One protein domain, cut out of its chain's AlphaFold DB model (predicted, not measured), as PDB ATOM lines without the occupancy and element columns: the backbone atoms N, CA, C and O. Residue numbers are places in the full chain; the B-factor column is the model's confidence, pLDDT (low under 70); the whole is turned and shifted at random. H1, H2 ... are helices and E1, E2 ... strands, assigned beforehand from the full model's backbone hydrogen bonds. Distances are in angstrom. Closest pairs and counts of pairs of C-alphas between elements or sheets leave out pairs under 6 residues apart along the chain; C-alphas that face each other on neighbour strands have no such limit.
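AT A GLANCE: This is residues 6 to 84 of the 91 residues of an uncharacterized protein of Pantoea stewartii subsp. stewartii DC283 (UniProt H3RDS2). A strongly twisted four-stranded sheet curls round helix H1, while a narrow arm with E4 reaches out between E3 and E5. The 79 printed residues hold E1, E2, H1, E3, E4, E5 in turn, class mixed; the sheet, E2 - E1 - E3 - E5, is all antiparallel. It is only just loose, close to compact: radius of gyration of the C-alphas 14.3 A, spans 49 by 29 by 20 A.

IN THESE COORDINATES: Find C-alpha 6 at (-2.786, 125.223, 59.337), where E1, residues 6 to 12, begins. E2 is 16 to 23, 21.4 A; H1 28 to 41, 19.6 A; E3 49 to 58, 26.5 A; E4 68 to 70. E5, 73 to 83, 27.6 A, ends at (-5.812, 122.894, 40.958).

HOW THE PARTS SIT: Look for N 8 and O 21, 2.8 A, in the hairpin E1 and E2; N 9 and O 51, 2.8 A, between E1 and E3; N 52 and O 80, 2.9 A, between E3 and E5. H1 is on one face, making two layers, helix and sheet; its C-alpha 34 is 6.2 A from C-alpha 74 of E5, their closest. E2, H1, E3 form a split strand-helix-strand unit, E1 between its strands, crossover left-handed. H1 has 8 of 10 O i to N i+4 pairs within hydrogen-bond range. E4 pairs with no named strand.

THE WHOLE: C-alphas 65 and 84 are farthest apart, 49.2 A. The printed part has no cut, no link is long, and no printed residue is under 70 in pLDDT.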
ATOM      1  N   LYS A   6      -2.474 125.825  60.636       94.06
ATOM      2  CA  LYS A   6      -2.786 125.223  59.337       94.06
ATOM      3  C   LYS A   6      -3.953 125.953  58.704       94.06
ATOM      4  O   LYS A   6      -4.995 126.105  59.341       94.06
ATOM      5  N   ILE A   7      -3.799 126.360  57.453       94.25
ATOM      6  CA  ILE A   7      -4.849 127.052  56.711       94.25
ATOM      7  C   ILE A   7      -5.048 126.444  55.332       94.25
ATOM      8  O   ILE A   7      -4.125 125.906  54.728       94.25
ATOM      9  N   SER A   8      -6.274 126.567  54.842       94.31
ATOM     10  CA  SER A   8      -6.621 126.338  53.448       94.31
ATOM     11  C   SER A   8      -6.850 127.690  52.799       94.31
ATOM     12  O   SER A   8      -7.563 128.525  53.364       94.31
ATOM     13  N   ALA A   9      -6.270 127.901  51.631       93.56
ATOM     14  CA  ALA A   9      -6.347 129.145  50.889       93.56
ATOM     15  C   ALA A   9      -6.675 128.904  49.429       93.56
ATOM     16  O   ALA A   9      -6.201 127.935  48.848       93.56
ATOM     17  N   ALA A  10      -7.451 129.796  48.832       92.62
ATOM     18  CA  ALA A  10      -7.648 129.819  47.393       92.62
ATOM     19  C   ALA A  10      -6.799 130.931  46.782       92.62
ATOM     20  O   ALA A  10      -6.675 132.002  47.371       92.62
ATOM     21  N   PHE A  11      -6.243 130.664  45.606       92.50
ATOM     22  CA  PHE A  11      -5.618 131.661  44.748       92.50
ATOM     23  C   PHE A  11      -6.240 131.580  43.358       92.50
ATOM     24  O   PHE A  11      -6.298 130.500  42.760       92.50
ATOM     25  N   ILE A  12      -6.698 132.722  42.856       90.69
ATOM     26  CA  ILE A  12      -7.222 132.887  41.501       90.69
ATOM     27  C   ILE A  12      -6.527 134.095  40.878       90.69
ATOM     28  O   ILE A  12      -6.438 135.169  41.483       90.69
ATOM     29  N   LYS A  13      -6.022 133.944  39.656       87.94
ATOM     30  CA  LYS A  13      -5.303 135.002  38.961       87.94
ATOM     31  C   LYS A  13      -6.287 136.104  38.585       87.94
ATOM     32  O   LYS A  13      -7.284 135.872  37.914       87.94
ATOM     33  N   GLY A  14      -5.992 137.326  39.016       86.00
ATOM     34  CA  GLY A  14      -6.861 138.490  38.819       86.00
ATOM     35  C   GLY A  14      -7.800 138.782  39.994       86.00
ATOM     36  O   GLY A  14      -8.077 139.955  40.226       86.00
ATOM     37  N   ASP A  15      -8.188 137.768  40.776       87.31
ATOM     38  CA  ASP A  15      -9.023 137.939  41.979       87.31
ATOM     39  C   ASP A  15      -8.189 137.976  43.274       87.31
ATOM     40  O   ASP A  15      -8.593 138.599  44.255       87.31
ATOM     41  N   GLY A  16      -7.003 137.356  43.273       86.75
ATOM     42  CA  GLY A  16      -6.066 137.340  44.398       86.75
ATOM     43  C   GLY A  16      -6.115 136.051  45.222       86.75
ATOM     44  O   GLY A  16      -6.650 135.029  44.787       86.75
ATOM     45  N   ALA A  17      -5.501 136.094  46.406       89.50
ATOM     46  CA  ALA A  17      -5.482 134.994  47.368       89.50
ATOM     47  C   ALA A  17      -6.336 135.325  48.597       89.50
ATOM     48  O   ALA A  17      -6.354 136.470  49.043       89.50
ATOM     49  N   TRP A  18      -7.000 134.327  49.182       90.44
ATOM     50  CA  TRP A  18      -7.714 134.484  50.452       90.44
ATOM     51  C   TRP A  18      -7.755 133.189  51.258       90.44
ATOM     52  O   TRP A  18      -7.689 132.077  50.725       90.44
ATOM     53  N   ILE A  19      -7.900 133.337  52.574       91.88
ATOM     54  CA  ILE A  19      -8.006 132.218  53.509       91.88
ATOM     55  C   ILE A  19      -9.442 131.680  53.495       91.88
ATOM     56  O   ILE A  19     -10.401 132.391  53.790       91.88
ATOM     57  N   CYS A  20      -9.595 130.395  53.189       91.94
ATOM     58  CA  CYS A  20     -10.880 129.692  53.144       91.94
ATOM     59  C   CYS A  20     -11.198 128.964  54.454       91.94
ATOM     60  O   CYS A  20     -12.361 128.809  54.829       91.94
ATOM     61  N   ARG A  21     -10.170 128.455  55.139       92.69
ATOM     62  CA  ARG A  21     -10.331 127.663  56.363       92.69
ATOM     63  C   ARG A  21      -9.105 127.789  57.245       92.69
ATOM     64  O   ARG A  21      -7.987 127.787  56.747       92.69
ATOM     65  N   VAL A  22      -9.327 127.776  58.554       92.44
ATOM     66  CA  VAL A  22      -8.270 127.667  59.558       92.44
ATOM     67  C   VAL A  22      -8.474 126.396  60.373       92.44
ATOM     68  O   VAL A  22      -9.607 125.999  60.657       92.44
ATOM     69  N   ASN A  23      -7.380 125.727  60.711       89.19
ATOM     70  CA  ASN A  23      -7.355 124.540  61.544       89.19
ATOM     71  C   ASN A  23      -6.358 124.741  62.690       89.19
ATOM     72  O   ASN A  23      -5.149 124.809  62.468       89.19
ATOM     73  N   GLY A  24      -6.898 124.823  63.904       81.94
ATOM     74  CA  GLY A  24      -6.165 125.144  65.124       81.94
ATOM     75  C   GLY A  24      -6.683 126.421  65.781       81.94
ATOM     76  O   GLY A  24      -7.544 127.117  65.234       81.94
ATOM     77  N   ASP A  25      -6.149 126.712  66.962       84.81
ATOM     78  CA  ASP A  25      -6.461 127.933  67.694       84.81
ATOM     79  C   ASP A  25      -5.656 129.099  67.118       84.81
ATOM     80  O   ASP A  25      -4.425 129.086  67.100       84.81
ATOM     81  N   CYS A  26      -6.356 130.127  66.652       87.50
ATOM     82  CA  CYS A  26      -5.744 131.358  66.174       87.50
ATOM     83  C   CYS A  26      -6.592 132.560  66.589       87.50
ATOM     84  O   CYS A  26      -7.805 132.460  66.791       87.50
ATOM     85  N   THR A  27      -5.946 133.714  66.717       89.25
ATOM     86  CA  THR A  27      -6.657 134.980  66.907       89.25
ATOM     87  C   THR A  27      -6.902 135.648  65.559       89.25
ATOM     88  O   THR A  27      -6.161 135.424  64.605       89.25
ATOM     89  N   VAL A  28      -7.908 136.522  65.491       88.62
ATOM     90  CA  VAL A  28      -8.167 137.329  64.288       88.62
ATOM     91  C   VAL A  28      -6.941 138.161  63.900       88.62
ATOM     92  O   VAL A  28      -6.641 138.267  62.719       88.62
ATOM     93  N   LEU A  29      -6.201 138.687  64.883       89.62
ATOM     94  CA  LEU A  29      -4.986 139.460  64.628       89.62
ATOM     95  C   LEU A  29      -3.922 138.620  63.903       89.62
ATOM     96  O   LEU A  29      -3.372 139.066  62.906       89.62
ATOM     97  N   MET A  30      -3.701 137.380  64.350       90.19
ATOM     98  CA  MET A  30      -2.769 136.462  63.682       90.19
ATOM     99  C   MET A  30      -3.199 136.163  62.244       90.19
ATOM    100  O   MET A  30      -2.356 136.081  61.363       90.19
ATOM    101  N   LEU A  31      -4.504 136.016  61.991       90.44
ATOM    102  CA  LEU A  31      -5.001 135.798  60.630       90.44
ATOM    103  C   LEU A  31      -4.759 137.007  59.729       90.44
ATOM    104  O   LEU A  31      -4.387 136.813  58.582       90.44
ATOM    105  N   GLN A  32      -4.923 138.224  60.246       90.44
ATOM    106  CA  GLN A  32      -4.641 139.450  59.496       90.44
ATOM    107  C   GLN A  32      -3.149 139.593  59.168       90.44
ATOM    108  O   GLN A  32      -2.799 139.999  58.064       90.44
ATOM    109  N   GLU A  33      -2.267 139.235  60.104       90.94
ATOM    110  CA  GLU A  33      -0.820 139.207  59.862       90.94
ATOM    111  C   GLU A  33      -0.461 138.166  58.792       90.94
ATOM    112  O   GLU A  33       0.231 138.492  57.829       90.94
ATOM    113  N   ILE A  34      -0.995 136.945  58.900       90.38
ATOM    114  CA  ILE A  34      -0.787 135.885  57.901       90.38
ATOM    115  C   ILE A  34      -1.321 136.308  56.531       90.38
ATOM    116  O   ILE A  34      -0.664 136.055  55.528       90.38
ATOM    117  N   GLU A  35      -2.489 136.952  56.476       89.25
ATOM    118  CA  GLU A  35      -3.094 137.453  55.239       89.25
ATOM    119  C   GLU A  35      -2.215 138.517  54.562       89.25
ATOM    120  O   GLU A  35      -2.153 138.567  53.335       89.25
ATOM    121  N   SER A  36      -1.482 139.324  55.337       86.50
ATOM    122  CA  SER A  36      -0.556 140.317  54.780       86.50
ATOM    123  C   SER A  36       0.665 139.676  54.109       86.50
ATOM    124  O   SER A  36       0.997 140.028  52.980       86.50
ATOM    125  N   GLU A  37       1.253 138.659  54.742       87.19
ATOM    126  CA  GLU A  37       2.380 137.870  54.210       87.19
ATOM    127  C   GLU A  37       1.951 137.031  52.992       87.19
ATOM    128  O   GLU A  37       2.720 136.729  52.081       87.19
ATOM    129  N   PHE A  38       0.670 136.678  52.949       81.38
ATOM    130  CA  PHE A  38       0.037 135.899  51.893       81.38
ATOM    131  C   PHE A  38       0.066 136.557  50.521       81.38
ATOM    132  O   PHE A  38       0.210 135.874  49.506       81.38
ATOM    133  N   VAL A  39      -0.112 137.878  50.494       76.50
ATOM    134  CA  VAL A  39      -0.133 138.656  49.253       76.50
ATOM    135  C   VAL A  39       1.243 138.651  48.597       76.50
ATOM    136  O   VAL A  39       1.331 138.628  47.376       76.50
ATOM    137  N   GLU A  40       2.312 138.630  49.393       80.81
ATOM    138  CA  GLU A  40       3.680 138.525  48.881       80.81
ATOM    139  C   GLU A  40       4.055 137.082  48.525       80.81
ATOM    140  O   GLU A  40       4.882 136.852  47.643       80.81
ATOM    141  N   PHE A  41       3.425 136.103  49.180       85.31
ATOM    142  CA  PHE A  41       3.667 134.685  48.934       85.31
ATOM    143  C   PHE A  41       3.167 134.211  47.560       85.31
ATOM    144  O   PHE A  41       3.834 133.404  46.909       85.31
ATOM    145  N   PHE A  42       1.993 134.680  47.120       86.06
ATOM    146  CA  PHE A  42       1.430 134.331  45.815       86.06
ATOM    147  C   PHE A  42       1.780 135.379  44.761       86.06
ATOM    148  O   PHE A  42       1.356 136.528  44.834       86.06
ATOM    149  N   ASP A  43       2.502 134.952  43.731       84.50
ATOM    150  CA  ASP A  43       2.912 135.798  42.612       84.50
ATOM    151  C   ASP A  43       2.262 135.382  41.277       84.50
ATOM    152  O   ASP A  43       1.497 134.421  41.182       84.50
ATOM    153  N   ASP A  44       2.616 136.084  40.199       79.44
ATOM    154  CA  ASP A  44       2.123 135.804  38.845       79.44
ATOM    155  C   ASP A  44       2.474 134.403  38.307       79.44
ATOM    156  O   ASP A  44       1.878 133.969  37.307       79.44
ATOM    157  N   SER A  45       3.445 133.723  38.927       84.69
ATOM    158  CA  SER A  45       3.889 132.368  38.586       84.69
ATOM    159  C   SER A  45       3.118 131.276  39.335       84.69
ATOM    160  O   SER A  45       3.188 130.098  38.964       84.69
ATOM    161  N   SER A  46       2.354 131.662  40.358       89.50
ATOM    162  CA  SER A  46       1.521 130.764  41.148       89.50
ATOM    163  C   SER A  46       0.370 130.189  40.319       89.50
ATOM    164  O   SER A  46      -0.118 130.800  39.366       89.50
ATOM    165  N   LYS A  47      -0.053 128.966  40.657       91.69
ATOM    166  CA  LYS A  47      -1.111 128.248  39.936       91.69
ATOM    167  C   LYS A  47      -2.453 128.476  40.612       91.69
ATOM    168  O   LYS A  47      -2.551 128.405  41.829       91.69
ATOM    169  N   GLU A  48      -3.496 128.679  39.822       92.88
ATOM    170  CA  GLU A  48      -4.843 128.821  40.366       92.88
ATOM    171  C   GLU A  48      -5.311 127.517  41.021       92.88
ATOM    172  O   GLU A  48      -5.162 126.422  40.464       92.88
ATOM    173  N   GLY A  49      -5.867 127.621  42.222       94.00
ATOM    174  CA  GLY A  49      -6.232 126.451  43.007       94.00
ATOM    175  C   GLY A  49      -6.344 126.710  44.491       94.00
ATOM    176  O   GLY A  49      -6.212 127.830  44.982       94.00
ATOM    177  N   THR A  50      -6.580 125.617  45.199       94.94
ATOM    178  CA  THR A  50      -6.606 125.576  46.652       94.94
ATOM    179  C   THR A  50      -5.277 125.045  47.170       94.94
ATOM    180  O   THR A  50      -4.787 124.003  46.731       94.94
ATOM    181  N   TYR A  51      -4.715 125.743  48.142       95.12
ATOM    182  CA  TYR A  51      -3.472 125.431  48.817       95.12
ATOM    183  C   TYR A  51      -3.753 125.089  50.276       95.12
ATOM    184  O   TYR A  51      -4.413 125.844  50.983       95.12
ATOM    185  N   GLU A  52      -3.206 123.973  50.744       95.75
ATOM    186  CA  GLU A  52      -3.108 123.683  52.172       95.75
ATOM    187  C   GLU A  52      -1.731 124.125  52.647       95.75
ATOM    188  O   GLU A  52      -0.711 123.603  52.183       95.75
ATOM    189  N   LEU A  53      -1.704 125.082  53.567       94.62
ATOM    190  CA  LEU A  53      -0.498 125.742  54.036       94.62
ATOM    191  C   LEU A  53      -0.305 125.542  55.535       94.62
ATOM    192  O   LEU A  53      -1.252 125.379  56.308       94.62
ATOM    193  N   THR A  54       0.955 125.569  55.943       94.50
ATOM    194  CA  THR A  54       1.362 125.633  57.345       94.50
ATOM    195  C   THR A  54       2.080 126.955  57.573       94.50
ATOM    196  O   THR A  54       3.078 127.225  56.914       94.50
ATOM    197  N   CYS A  55       1.576 127.758  58.502       92.81
ATOM    198  CA  CYS A  55       2.124 129.050  58.888       92.81
ATOM    199  C   CYS A  55       2.838 128.906  60.232       92.81
ATOM    200  O   CYS A  55       2.252 128.427  61.210       92.81
ATOM    201  N   LYS A  56       4.104 129.317  60.286       92.31
ATOM    202  CA  LYS A  56       4.930 129.270  61.496       92.31
ATOM    203  C   LYS A  56       5.404 130.665  61.851       92.31
ATOM    204  O   LYS A  56       5.913 131.375  60.995       92.31
ATOM    205  N   TYR A  57       5.266 131.045  63.115       90.94
ATOM    206  CA  TYR A  57       5.757 132.341  63.560       90.94
ATOM    207  C   TYR A  57       7.257 132.278  63.852       90.94
ATOM    208  O   TYR A  57       7.689 131.672  64.844       90.94
ATOM    209  N   PHE A  58       8.047 132.937  63.011       91.19
ATOM    210  CA  PHE A  58       9.454 133.184  63.258       91.19
ATOM    211  C   PHE A  58       9.590 134.409  64.161       91.19
ATOM    212  O   PHE A  58       9.108 135.495  63.862       91.19
ATOM    213  N   LYS A  59      10.261 134.245  65.304       88.62
ATOM    214  CA  LYS A  59      10.399 135.317  66.307       88.62
ATOM    215  C   LYS A  59      11.422 136.396  65.938       88.62
ATOM    216  O   LYS A  59      11.669 137.281  66.758       88.62
ATOM    217  N   GLY A  60      12.024 136.307  64.760       89.31
ATOM    218  CA  GLY A  60      13.177 137.112  64.392       89.31
ATOM    219  C   GLY A  60      14.484 136.533  64.936       89.31
ATOM    220  O   GLY A  60      14.501 135.628  65.779       89.31
ATOM    221  N   GLN A  61      15.591 137.091  64.461       92.38
ATOM    222  CA  GLN A  61      16.938 136.816  64.948       92.38
ATOM    223  C   GLN A  61      17.563 138.113  65.452       92.38
ATOM    224  O   GLN A  61      17.538 139.138  64.770       92.38
ATOM    225  N   TYR A  62      18.157 138.040  66.640       89.56
ATOM    226  CA  TYR A  62      18.866 139.149  67.264       89.56
ATOM    227  C   TYR A  62      20.341 138.783  67.392       89.56
ATOM    228  O   TYR A  62      20.675 137.691  67.853       89.56
ATOM    229  N   GLY A  63      21.206 139.697  66.961       86.44
ATOM    230  CA  GLY A  63      22.653 139.524  67.002       86.44
ATOM    231  C   GLY A  63      23.245 139.683  68.401       86.44
ATOM    232  O   GLY A  63      22.550 139.978  69.371       86.44
ATOM    233  N   GLU A  64      24.572 139.582  68.485       88.19
ATOM    234  CA  GLU A  64      25.358 139.706  69.730       88.19
ATOM    235  C   GLU A  64      25.086 141.006  70.513       88.19
ATOM    236  O   GLU A  64      25.211 141.045  71.733       88.19
ATOM    237  N   TYR A  65      24.672 142.067  69.817       90.81
ATOM    238  CA  TYR A  65      24.367 143.374  70.405       90.81
ATOM    239  C   TYR A  65      22.866 143.635  70.584       90.81
ATOM    240  O   TYR A  65      22.459 144.796  70.600       90.81
ATOM    241  N   GLU A  66      22.038 142.588  70.616       84.38
ATOM    242  CA  GLU A  66      20.566 142.669  70.696       84.38
ATOM    243  C   GLU A  66      19.928 143.498  69.565       84.38
ATOM    244  O   GLU A  66      18.779 143.931  69.645       84.38
ATOM    245  N   ARG A  67      20.665 143.718  68.472       85.56
ATOM    246  CA  ARG A  67      20.131 144.358  67.272       85.56
ATOM    247  C   ARG A  67      19.372 143.327  66.456       85.56
ATOM    248  O   ARG A  67      19.854 142.209  66.290       85.56
ATOM    249  N   CYS A  68      18.212 143.727  65.947       88.69
ATOM    250  CA  CYS A  68      17.438 142.913  65.021       88.69
ATOM    251  C   CYS A  68      18.263 142.684  63.747       88.69
ATOM    252  O   CYS A  68      18.636 143.643  63.071       88.69
ATOM    253  N   GLU A  69      18.589 141.425  63.465       91.00
ATOM    254  CA  GLU A  69      19.274 140.993  62.241       91.00
ATOM    255  C   GLU A  69      18.276 140.454  61.217       91.00
ATOM    256  O   GLU A  69      18.430 140.699  60.024       91.00
ATOM    257  N   LEU A  70      17.243 139.753  61.694       87.88
ATOM    258  CA  LEU A  70      16.108 139.296  60.899       87.88
ATOM    259  C   LEU A  70      14.824 139.620  61.650       87.88
ATOM    260  O   LEU A  70      14.699 139.283  62.831       87.88
ATOM    261  N   GLU A  71      13.889 140.273  60.969       89.25
ATOM    262  CA  GLU A  71      12.623 140.676  61.570       89.25
ATOM    263  C   GLU A  71      11.729 139.456  61.860       89.25
ATOM    264  O   GLU A  71      11.832 138.427  61.183       89.25
ATOM    265  N   PRO A  72      10.887 139.519  62.905       90.69
ATOM    266  CA  PRO A  72       9.849 138.522  63.126       90.69
ATOM    267  C   PRO A  72       8.827 138.537  61.988       90.69
ATOM    268  O   PRO A  72       8.535 139.597  61.443       90.69
ATOM    269  N   GLY A  73       8.232 137.387  61.692       90.81
ATOM    270  CA  GLY A  73       7.232 137.272  60.634       90.81
ATOM    271  C   GLY A  73       6.626 135.879  60.554       90.81
ATOM    272  O   GLY A  73       7.051 134.953  61.258       90.81
ATOM    273  N   TRP A  74       5.617 135.728  59.700       91.94
ATOM    274  CA  TRP A  74       5.022 134.424  59.427       91.94
ATOM    275  C   TRP A  74       5.716 133.755  58.247       91.94
ATOM    276  O   TRP A  74       5.689 134.238  57.123       91.94
ATOM    277  N   GLU A  75       6.286 132.583  58.491       91.69
ATOM    278  CA  GLU A  75       6.825 131.726  57.446       91.69
ATOM    279  C   GLU A  75       5.722 130.797  56.926       91.69
ATOM    280  O   GLU A  75       5.106 130.048  57.696       91.69
ATOM    281  N   ILE A  76       5.470 130.840  55.617       92.50
ATOM    282  CA  ILE A  76       4.403 130.085  54.953       92.50
ATOM    283  C   ILE A  76       5.005 128.905  54.188       92.50
ATOM    284  O   ILE A  76       5.875 129.063  53.333       92.50
ATOM    285  N   PHE A  77       4.505 127.703  54.466       93.06
ATOM    286  CA  PHE A  77       4.952 126.467  53.828       93.06
ATOM    287  C   PHE A  77       3.791 125.782  53.108       93.06
ATOM    288  O   PHE A  77       2.756 125.508  53.718       93.06
ATOM    289  N   ILE A  78       3.978 125.437  51.831       94.44
ATOM    290  CA  ILE A  78       2.989 124.659  51.071       94.44
ATOM    291  C   ILE A  78       3.048 123.199  51.511       94.44
ATOM    292  O   ILE A  78       4.064 122.527  51.348       94.44
ATOM    293  N   GLY A  79       1.935 122.702  52.043       92.88
ATOM    294  CA  GLY A  79       1.741 121.288  52.345       92.88
ATOM    295  C   GLY A  79       1.164 120.523  51.156       92.88
ATOM    296  O   GLY A  79       1.689 119.479  50.776       92.88
ATOM    297  N   SER A  80       0.088 121.033  50.554       94.31
ATOM    298  CA  SER A  80      -0.506 120.435  49.350       94.31
ATOM    299  C   SER A  80      -1.191 121.474  48.467       94.31
ATOM    300  O   SER A  80      -1.514 122.568  48.923       94.31
ATOM    301  N   PHE A  81      -1.408 121.118  47.204       94.88
ATOM    302  CA  PHE A  81      -2.055 121.962  46.206       94.88
ATOM    303  C   PHE A  81      -3.079 121.144  45.414       94.88
ATOM    304  O   PHE A  81      -2.789 120.020  44.997       94.88
ATOM    305  N   SER A  82      -4.256 121.724  45.201       94.62
ATOM    306  CA  SER A  82      -5.342 121.183  44.386       94.62
ATOM    307  C   SER A  82      -5.726 122.212  43.316       94.62
ATOM    308  O   SER A  82      -6.243 123.269  43.677       94.62
ATOM    309  N   PRO A  83      -5.487 121.945  42.020       92.88
ATOM    310  CA  PRO A  83      -5.812 122.894  40.958       92.88
ATOM    311  C   PRO A  83      -7.327 123.059  40.789       92.88
ATOM    312  O   PRO A  83      -8.087 122.110  41.011       92.88
ATOM    313  N   ILE A  84      -7.760 124.238  40.337       85.25
ATOM    314  CA  ILE A  84      -9.131 124.409  39.836       85.25
ATOM    315  C   ILE A  84      -9.247 123.648  38.502       85.25
ATOM    316  O   ILE A  84      -8.377 123.809  37.646       85.25
TER     317      ILE A  84